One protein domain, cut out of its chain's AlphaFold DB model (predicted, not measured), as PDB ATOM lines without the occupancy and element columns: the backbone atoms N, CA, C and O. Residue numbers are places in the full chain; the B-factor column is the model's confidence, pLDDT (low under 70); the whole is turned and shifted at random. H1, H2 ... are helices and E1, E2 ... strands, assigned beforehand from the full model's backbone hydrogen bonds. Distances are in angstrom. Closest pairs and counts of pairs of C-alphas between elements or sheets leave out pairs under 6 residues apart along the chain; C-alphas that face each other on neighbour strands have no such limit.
ATOM      1  N   TYR A   9     516.864 314.133 551.551       68.75
ATOM      2  CA  TYR A   9     516.008 314.398 552.708       68.75
ATOM      3  C   TYR A   9     516.667 313.920 553.984       68.75
ATOM      4  O   TYR A   9     517.216 312.822 554.054       68.75
ATOM      5  N   GLN A  10     516.593 314.772 554.996       75.31
ATOM      6  CA  GLN A  10     517.069 314.471 556.329       75.31
ATOM      7  C   GLN A  10     515.935 313.837 557.134       75.31
ATOM      8  O   GLN A  10     514.957 314.528 557.406       75.31
ATOM      9  N   LEU A  11     516.065 312.565 557.519       79.19
ATOM     10  CA  LEU A  11     515.071 311.872 558.348       79.19
ATOM     11  C   LEU A  11     515.534 311.782 559.819       79.19
ATOM     12  O   LEU A  11     516.713 311.489 560.066       79.19
ATOM     13  N   PRO A  12     514.644 312.031 560.802       80.12
ATOM     14  CA  PRO A  12     514.901 311.743 562.210       80.12
ATOM     15  C   PRO A  12     515.225 310.264 562.441       80.12
ATOM     16  O   PRO A  12     514.578 309.389 561.865       80.12
ATOM     17  N   ALA A  13     516.191 309.986 563.318       81.38
ATOM     18  CA  ALA A  13     516.589 308.632 563.691       81.38
ATOM     19  C   ALA A  13     516.475 308.412 565.207       81.38
ATOM     20  O   ALA A  13     516.821 309.290 565.993       81.38
ATOM     21  N   THR A  14     516.033 307.221 565.625       81.69
ATOM     22  CA  THR A  14     515.912 306.824 567.048       81.69
ATOM     23  C   THR A  14     516.807 305.626 567.393       81.69
ATOM     24  O   THR A  14     516.395 304.671 568.051       81.69
ATOM     25  N   ALA A  15     518.057 305.631 566.916       80.94
ATOM     26  CA  ALA A  15     519.029 304.594 567.266       80.94
ATOM     27  C   ALA A  15     519.550 304.754 568.703       80.94
ATOM     28  O   ALA A  15     519.794 305.862 569.173       80.94
ATOM     29  N   ASN A  16     519.767 303.629 569.390       85.50
ATOM     30  CA  ASN A  16     520.435 303.634 570.689       85.50
ATOM     31  C   ASN A  16     521.940 303.940 570.543       85.50
ATOM     32  O   ASN A  16     522.525 303.813 569.463       85.50
ATOM     33  N   SER A  17     522.574 304.320 571.653       85.56
ATOM     34  CA  SER A  17     523.981 304.735 571.679       85.56
ATOM     35  C   SER A  17     524.945 303.660 571.171       85.56
ATOM     36  O   SER A  17     525.905 303.993 570.484       85.56
ATOM     37  N   SER A  18     524.680 302.376 571.433       86.50
ATOM     38  CA  SER A  18     525.545 301.280 570.980       86.50
ATOM     39  C   SER A  18     525.521 301.091 569.462       86.50
ATOM     40  O   SER A  18     526.568 300.878 568.854       86.50
ATOM     41  N   LYS A  19     524.355 301.230 568.820       85.44
ATOM     42  CA  LYS A  19     524.237 301.203 567.354       85.44
ATOM     43  C   LYS A  19     524.948 302.389 566.705       85.44
ATOM     44  O   LYS A  19     525.604 302.212 565.682       85.44
ATOM     45  N   LEU A  20     524.823 303.575 567.300       85.25
ATOM     46  CA  LEU A  20     525.506 304.777 566.820       85.25
ATOM     47  C   LEU A  20     527.027 304.647 566.959       85.25
ATOM     48  O   LEU A  20     527.742 304.920 566.000       85.25
ATOM     49  N   ALA A  21     527.506 304.151 568.103       87.38
ATOM     50  CA  ALA A  21     528.922 303.881 568.329       87.38
ATOM     51  C   ALA A  21     529.479 302.887 567.299       87.38
ATOM     52  O   ALA A  21     530.472 303.182 566.648       87.38
ATOM     53  N   ALA A  22     528.774 301.783 567.035       88.38
ATOM     54  CA  ALA A  22     529.215 300.782 566.062       88.38
ATOM     55  C   ALA A  22     529.350 301.325 564.622       88.38
ATOM     56  O   ALA A  22     530.173 300.831 563.849       88.38
ATOM     57  N   VAL A  23     528.549 302.327 564.239       88.94
ATOM     58  CA  VAL A  23     528.708 303.030 562.955       88.94
ATOM     59  C   VAL A  23     529.849 304.044 563.029       88.94
ATOM     60  O   VAL A  23     530.659 304.111 562.106       88.94
ATOM     61  N   ALA A  24     529.948 304.805 564.120       89.38
ATOM     62  CA  ALA A  24     531.019 305.776 564.333       89.38
ATOM     63  C   ALA A  24     532.412 305.120 564.352       89.38
ATOM     64  O   ALA A  24     533.353 305.681 563.797       89.38
ATOM     65  N   ASP A  25     532.530 303.900 564.880       92.69
ATOM     66  CA  ASP A  25     533.771 303.121 564.929       92.69
ATOM     67  C   ASP A  25     534.323 302.777 563.535       92.69
ATOM     68  O   ASP A  25     535.513 302.498 563.385       92.69
ATOM     69  N   VAL A  26     533.494 302.836 562.485       92.75
ATOM     70  CA  VAL A  26     533.946 302.674 561.094       92.75
ATOM     71  C   VAL A  26     534.748 303.896 560.629       92.75
ATOM     72  O   VAL A  26     535.662 303.755 559.812       92.75
ATOM     73  N   LEU A  27     534.451 305.094 561.146       94.00
ATOM     74  CA  LEU A  27     534.982 306.358 560.631       94.00
ATOM     75  C   LEU A  27     536.520 306.453 560.672       94.00
ATOM     76  O   LEU A  27     537.088 306.844 559.651       94.00
ATOM     77  N   ALA A 166     530.649 308.577 552.865       89.44
ATOM     78  CA  ALA A 166     529.771 308.413 551.710       89.44
ATOM     79  C   ALA A 166     529.492 306.917 551.493       89.44
ATOM     80  O   ALA A 166     530.096 306.271 550.638       89.44
ATOM     81  N   MET A 167     528.622 306.353 552.328       85.50
ATOM     82  CA  MET A 167     528.217 304.952 552.235       85.50
ATOM     83  C   MET A 167     527.227 304.773 551.082       85.50
ATOM     84  O   MET A 167     526.151 305.366 551.091       85.50
ATOM     85  N   ASP A 168     527.590 303.966 550.089       79.62
ATOM     86  CA  ASP A 168     526.729 303.628 548.955       79.62
ATOM     87  C   ASP A 168     525.901 302.355 549.226       79.62
ATOM     88  O   ASP A 168     526.077 301.667 550.237       79.62
ATOM     89  N   GLY A 169     524.979 302.042 548.305       72.81
ATOM     90  CA  GLY A 169     523.991 300.957 548.422       72.81
ATOM     91  C   GLY A 169     524.501 299.598 548.944       72.81
ATOM     92  O   GLY A 169     523.786 298.953 549.714       72.81
ATOM     93  N   PRO A 170     525.719 299.138 548.585       76.06
ATOM     94  CA  PRO A 170     526.307 297.908 549.125       76.06
ATOM     95  C   PRO A 170     526.584 297.898 550.637       76.06
ATOM     96  O   PRO A 170     526.691 296.809 551.211       76.06
ATOM     97  N   ILE A 171     526.757 299.066 551.262       82.19
ATOM     98  CA  ILE A 171     527.102 299.217 552.688       82.19
ATOM     99  C   ILE A 171     525.928 299.764 553.477       82.19
ATOM    100  O   ILE A 171     525.695 299.294 554.589       82.19
ATOM    101  N   ALA A 172     525.224 300.742 552.910       84.94
ATOM    102  CA  ALA A 172     524.053 301.366 553.491       84.94
ATOM    103  C   ALA A 172     522.869 301.164 552.545       84.94
ATOM    104  O   ALA A 172     522.823 301.732 551.455       84.94
ATOM    105  N   THR A 173     521.912 300.336 552.955       85.62
ATOM    106  CA  THR A 173     520.661 300.122 552.218       85.62
ATOM    107  C   THR A 173     519.505 300.666 553.040       85.62
ATOM    108  O   THR A 173     519.440 300.402 554.241       85.62
ATOM    109  N   VAL A 174     518.599 301.409 552.406       83.81
ATOM    110  CA  VAL A 174     517.333 301.800 553.031       83.81
ATOM    111  C   VAL A 174     516.275 300.763 552.677       83.81
ATOM    112  O   VAL A 174     516.114 300.405 551.514       83.81
ATOM    113  N   GLU A 175     515.583 300.267 553.691       86.38
ATOM    114  CA  GLU A 175     514.531 299.259 553.605       86.38
ATOM    115  C   GLU A 175     513.255 299.855 554.217       86.38
ATOM    116  O   GLU A 175     513.330 300.574 555.214       86.38
ATOM    117  N   VAL A 176     512.083 299.577 553.642       84.12
ATOM    118  CA  VAL A 176     510.804 299.969 554.261       84.12
ATOM    119  C   VAL A 176     510.597 299.131 555.519       84.12
ATOM    120  O   VAL A 176     510.833 297.919 555.516       84.12
ATOM    121  N   ALA A 177     510.195 299.770 556.613       83.44
ATOM    122  CA  ALA A 177     509.935 299.068 557.855       83.44
ATOM    123  C   ALA A 177     508.618 298.287 557.790       83.44
ATOM    124  O   ALA A 177     507.611 298.757 557.273       83.44
ATOM    125  N   THR A 178     508.622 297.078 558.351       79.56
ATOM    126  CA  THR A 178     507.414 296.257 558.518       79.56
ATOM    127  C   THR A 178     506.750 296.444 559.883       79.56
ATOM    128  O   THR A 178     505.682 295.890 560.124       79.56
ATOM    129  N   SER A 179     507.378 297.192 560.796       74.81
ATOM    130  CA  SER A 179     506.889 297.425 562.156       74.81
ATOM    131  C   SER A 179     506.426 298.866 562.339       74.81
ATOM    132  O   SER A 179     507.019 299.779 561.782       74.81
ATOM    133  N   ALA A 180     505.431 299.087 563.201       74.75
ATOM    134  CA  ALA A 180     504.887 300.419 563.495       74.75
ATOM    135  C   ALA A 180     505.859 301.367 564.239       74.75
ATOM    136  O   ALA A 180     505.490 302.477 564.601       74.75
ATOM    137  N   HIS A 181     507.087 300.922 564.529       74.50
ATOM    138  CA  HIS A 181     508.073 301.673 565.313       74.50
ATOM    139  C   HIS A 181     509.013 302.545 564.472       74.50
ATOM    140  O   HIS A 181     509.802 303.289 565.049       74.50
ATOM    141  N   ALA A 182     508.993 302.410 563.149       82.25
ATOM    142  CA  ALA A 182     509.764 303.216 562.210       82.25
ATOM    143  C   ALA A 182     509.085 303.145 560.841       82.25
ATOM    144  O   ALA A 182     508.404 302.164 560.564       82.25
ATOM    145  N   ASP A 183     509.326 304.124 559.972       82.44
ATOM    146  CA  ASP A 183     508.856 304.073 558.581       82.44
ATOM    147  C   ASP A 183     509.891 303.385 557.678       82.44
ATOM    148  O   ASP A 183     509.555 302.657 556.740       82.44
ATOM    149  N   TYR A 184     511.178 303.550 558.005       85.38
ATOM    150  CA  TYR A 184     512.289 302.942 557.277       85.38
ATOM    151  C   TYR A 184     513.369 302.407 558.217       85.38
ATOM    152  O   TYR A 184     513.546 302.862 559.348       85.38
ATOM    153  N   TRP A 185     514.163 301.473 557.704       85.94
ATOM    154  CA  TRP A 185     515.407 301.011 558.303       85.94
ATOM    155  C   TRP A 185     516.575 301.340 557.387       85.94
ATOM    156  O   TRP A 185     516.579 300.956 556.223       85.94
ATOM    157  N   VAL A 186     517.620 301.967 557.925       87.25
ATOM    158  CA  VAL A 186     518.932 301.965 557.266       87.25
ATOM    159  C   VAL A 186     519.737 300.809 557.814       87.25
ATOM    160  O   VAL A 186     520.098 300.786 558.994       87.25
ATOM    161  N   ARG A 187     520.029 299.846 556.947       88.31
ATOM    162  CA  ARG A 187     520.935 298.740 557.225       88.31
ATOM    163  C   ARG A 187     522.354 299.166 556.867       88.31
ATOM    164  O   ARG A 187     522.674 299.292 555.689       88.31
ATOM    165  N   VAL A 188     523.191 299.366 557.880       87.44
ATOM    166  CA  VAL A 188     524.593 299.779 557.752       87.44
ATOM    167  C   VAL A 188     525.514 298.611 558.083       87.44
ATOM    168  O   VAL A 188     525.457 298.046 559.174       87.44
ATOM    169  N   SER A 189     526.390 298.253 557.149       86.38
ATOM    170  CA  SER A 189     527.450 297.269 557.394       86.38
ATOM    171  C   SER A 189     528.580 297.904 558.210       86.38
ATOM    172  O   SER A 189     529.194 298.876 557.770       86.38
ATOM    173  N   THR A 190     528.856 297.354 559.392       86.88
ATOM    174  CA  THR A 190     529.905 297.830 560.310       86.88
ATOM    175  C   THR A 190     531.209 297.047 560.108       86.88
ATOM    176  O   THR A 190     531.384 296.364 559.097       86.88
ATOM    177  N   LEU A 191     532.163 297.167 561.038       86.31
ATOM    178  CA  LEU A 191     533.417 296.405 561.008       86.31
ATOM    179  C   LEU A 191     533.218 294.913 561.313       86.31
ATOM    180  O   LEU A 191     534.032 294.097 560.893       86.31
ATOM    181  N   ALA A 192     532.151 294.555 562.034       82.50
ATOM    182  CA  ALA A 192     531.843 293.174 562.385       82.50
ATOM    183  C   ALA A 192     531.190 292.455 561.186       82.50
ATOM    184  O   ALA A 192     530.061 292.800 560.806       82.50
ATOM    185  N   PRO A 193     531.853 291.456 560.574       76.69
ATOM    186  CA  PRO A 193     531.304 290.758 559.417       76.69
ATOM    187  C   PRO A 193     529.973 290.084 559.757       76.69
ATOM    188  O   PRO A 193     529.850 289.416 560.778       76.69
ATOM    189  N   GLY A 194     528.968 290.255 558.896       78.50
ATOM    190  CA  GLY A 194     527.656 289.620 559.072       78.50
ATOM    191  C   GLY A 194     526.759 290.248 560.146       78.50
ATOM    192  O   GLY A 194     525.619 289.814 560.284       78.50
ATOM    193  N   CYS A 195     527.212 291.302 560.835       82.19
ATOM    194  CA  CYS A 195     526.463 291.979 561.899       82.19
ATOM    195  C   CYS A 195     526.076 293.418 561.502       82.19
ATOM    196  O   CYS A 195     526.578 294.377 562.095       82.19
ATOM    197  N   PRO A 196     525.211 293.615 560.484       85.94
ATOM    198  CA  PRO A 196     524.789 294.952 560.101       85.94
ATOM    199  C   PRO A 196     523.940 295.595 561.202       85.94
ATOM    200  O   PRO A 196     523.074 294.964 561.811       85.94
ATOM    201  N   VAL A 197     524.149 296.890 561.412       87.88
ATOM    202  CA  VAL A 197     523.341 297.705 562.316       87.88
ATOM    203  C   VAL A 197     522.128 298.228 561.558       87.88
ATOM    204  O   VAL A 197     522.249 298.727 560.444       87.88
ATOM    205  N   ARG A 198     520.946 298.132 562.173       87.56
ATOM    206  CA  ARG A 198     519.709 298.734 561.658       87.56
ATOM    207  C   ARG A 198     519.347 299.979 562.459       87.56
ATOM    208  O   ARG A 198     519.067 299.876 563.663       87.56
ATOM    209  N   ILE A 199     519.351 301.124 561.782       86.75
ATOM    210  CA  ILE A 199     518.971 302.436 562.317       86.75
ATOM    211  C   ILE A 199     517.535 302.741 561.866       86.75
ATOM    212  O   ILE A 199     517.298 302.745 560.658       86.75
ATOM    213  N   PRO A 200     516.585 302.964 562.793       87.44
ATOM    214  CA  PRO A 200     515.225 303.356 562.434       87.44
ATOM    215  C   PRO A 200     515.214 304.799 561.934       87.44
ATOM    216  O   PRO A 200     515.851 305.654 562.554       87.44
ATOM    217  N   LEU A 201     514.477 305.060 560.857       86.25
ATOM    218  CA  LEU A 201     514.186 306.399 560.357       86.25
ATOM    219  C   LEU A 201     512.683 306.651 560.339       86.25
ATOM    220  O   LEU A 201     511.899 305.760 560.004       86.25
ATOM    221  N   HIS A 202     512.322 307.892 560.641       84.00
ATOM    222  CA  HIS A 202     510.945 308.370 560.643       84.00
ATOM    223  C   HIS A 202     510.738 309.328 559.477       84.00
ATOM    224  O   HIS A 202     511.529 310.248 559.268       84.00
ATOM    225  N   GLY A 203     509.703 309.085 558.689       80.00
ATOM    226  CA  GLY A 203     509.237 310.002 557.667       80.00
ATOM    227  C   GLY A 203     508.551 311.220 558.284       80.00
ATOM    228  O   GLY A 203     508.272 311.296 559.477       80.00
ATOM    229  N   TYR A 204     508.283 312.204 557.438       79.50
ATOM    230  CA  TYR A 204     507.375 313.312 557.720       79.50
ATOM    231  C   TYR A 204     506.642 313.663 556.425       79.50
ATOM    232  O   TYR A 204     507.120 313.329 555.339       79.50
ATOM    233  N   ASP A 205     505.502 314.341 556.519       76.19
ATOM    234  CA  ASP A 205     504.568 314.532 555.395       76.19
ATOM    235  C   ASP A 205     505.221 315.109 554.133       76.19
ATOM    236  O   ASP A 205     504.934 314.687 553.013       76.19
ATOM    237  N   TYR A 206     506.163 316.038 554.300       74.38
ATOM    238  CA  TYR A 206     506.902 316.626 553.181       74.38
ATOM    239  C   TYR A 206     507.827 315.626 552.464       74.38
ATOM    240  O   TYR A 206     508.062 315.753 551.268       74.38
ATOM    241  N   PHE A 207     508.352 314.625 553.172       73.50
ATOM    242  CA  PHE A 207     509.099 313.526 552.562       73.50
ATOM    243  C   PHE A 207     508.161 312.522 551.875       73.50
ATOM    244  O   PHE A 207     508.443 312.095 550.761       73.50
ATOM    245  N   ALA A 208     507.028 312.189 552.503       69.81
ATOM    246  CA  ALA A 208     506.073 311.208 551.980       69.81
ATOM    247  C   ALA A 208     505.365 311.661 550.689       69.81
ATOM    248  O   ALA A 208     504.952 310.835 549.881       69.81
ATOM    249  N   THR A 209     505.223 312.972 550.491       73.19
ATOM    250  CA  THR A 209     504.565 313.576 549.318       73.19
ATOM    251  C   THR A 209     505.517 313.849 548.155       73.19
ATOM    252  O   THR A 209     505.101 314.343 547.104       73.19
ATOM    253  N   ALA A 210     506.805 313.562 548.324       64.31
ATOM    254  CA  ALA A 210     507.810 313.890 547.339       64.31
ATOM    255  C   ALA A 210     507.967 312.740 546.298       64.31
ATOM    256  O   ALA A 210     507.916 311.574 546.673       64.31
ATOM    257  N   PRO A 211     508.242 313.032 545.008       59.94
ATOM    258  CA  PRO A 211     508.372 312.019 543.940       59.94
ATOM    259  C   PRO A 211     509.577 311.059 544.063       59.94
ATOM    260  O   PRO A 211     510.691 311.506 544.260       59.94
ATOM    261  N   ASP A 212     509.385 309.764 543.800       55.28
ATOM    262  CA  ASP A 212     510.250 308.585 544.072       55.28
ATOM    263  C   ASP A 212     511.786 308.606 543.804       55.28
ATOM    264  O   ASP A 212     512.466 307.619 544.085       55.28
ATOM    265  N   TRP A 213     512.400 309.670 543.278       49.78
ATOM    266  CA  TRP A 213     513.802 309.680 542.814       49.78
ATOM    267  C   TRP A 213     514.857 310.221 543.818       49.78
ATOM    268  O   TRP A 213     515.895 310.748 543.414       49.78
ATOM    269  N   PHE A 214     514.670 310.084 545.135       50.12
ATOM    270  CA  PHE A 214     515.504 310.777 546.144       50.12
ATOM    271  C   PHE A 214     516.603 309.980 546.851       50.12
ATOM    272  O   PHE A 214     516.585 308.755 546.923       50.12
ATOM    273  N   ALA A 215     517.540 310.723 547.457       53.88
ATOM    274  CA  ALA A 215     518.531 310.213 548.399       53.88
ATOM    275  C   ALA A 215     518.088 310.474 549.853       53.88
ATOM    276  O   ALA A 215     517.594 311.552 550.187       53.88
ATOM    277  N   ILE A 216     518.293 309.501 550.742       53.81
ATOM    278  CA  ILE A 216     517.950 309.615 552.168       53.81
ATOM    279  C   ILE A 216     519.231 309.817 552.977       53.81
ATOM    280  O   ILE A 216     520.200 309.075 552.826       53.81
ATOM    281  N   SER A 217     519.227 310.818 553.856       49.44
ATOM    282  CA  SER A 217     520.288 311.092 554.823       49.44
ATOM    283  C   SER A 217     519.723 310.999 556.243       49.44
ATOM    284  O   SER A 217     518.689 311.588 556.551       49.44
ATOM    285  N   ALA A 218     520.386 310.252 557.126       42.81
ATOM    286  CA  ALA A 218     519.984 310.127 558.528       42.81
ATOM    287  C   ALA A 218     520.600 311.253 559.379       42.81
ATOM    288  O   ALA A 218     521.799 311.522 559.272       42.81
ATOM    289  N   LYS A 219     519.811 311.893 560.255       38.25
ATOM    290  CA  LYS A 219     520.324 312.881 561.222       38.25
ATOM    291  C   LYS A 219     520.707 312.224 562.546       38.25
ATOM    292  O   LYS A 219     519.833 311.999 563.373       38.25
ATOM    293  N   SER A 220     522.007 312.010 562.746       36.25
ATOM    294  CA  SER A 220     522.708 312.011 564.044       36.25
ATOM    295  C   SER A 220     524.153 311.538 563.833       36.25
ATOM    296  O   SER A 220     524.413 310.334 563.827       36.25
TER     297      SER A 220
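This is residues 9 to 27 and 166 to 220 of the 221 residues of an uncharacterized protein of Nocardia sp. SYP-A9097 (UniProt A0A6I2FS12). A three-strand antiparallel sheet, E2 E3 E4, forms the middle, and a parallel pair, E1 and E5, crosses over one of its faces with few contacts. H1 is by the E4 edge, and H2 is beyond the other end of E4. The 74 printed residues hold two named helices and five named strands in the order E1 H1 E2 E3 E4 H2 E5, a mixed class with under half of the residues in named elements. The whole is compact, with a radius of gyration of the C-alphas of 12.4 A, yet elongated, spanning 36 by 23 by 21 A.

Find C-alpha 9 at (516.008, 314.398, 552.708), where E1 begins; it runs to residue 12. H1, residues 17 to 24, covers 10.2 A. Past the cut come E2, residues 172 to 176, 13.3 A; E3, 184 to 188, 12.7 A; and E4, 197 to 201, 12.8 A. H2 is residues 205 to 208; E5, 215 to 219, runs 13.2 A to C-alpha 219 at (520.324, 312.881, 561.222).

E2 E3 E4 is a meander, each strand the antiparallel neighbour of the one before; look for N 175 and O 185, 2.8 A, and N 186 and O 199, 2.9 A. E1 and E5 are parallel at 35 degrees, with N 217 and O 9 2.8 A apart. The closest C-alphas of E1 and E4 are Pro 12 and Leu 201, 5.7 A. H1 only grazes the sheet, with Lys 19 and Val 197 its closest C-alphas to E4, 6.2 A. H2 is not on the sheet. Every O i to N i+4 pair is within hydrogen-bond range in H1; H2 is too short for one.

Residues 28 to 165 are not printed; C-alphas 27 and 166 are 10.5 A apart. Of the links printed whole, none is long. Mean pLDDT of the printed part is 78.0, and residues 9, 208 and 210 to 220 are under 70.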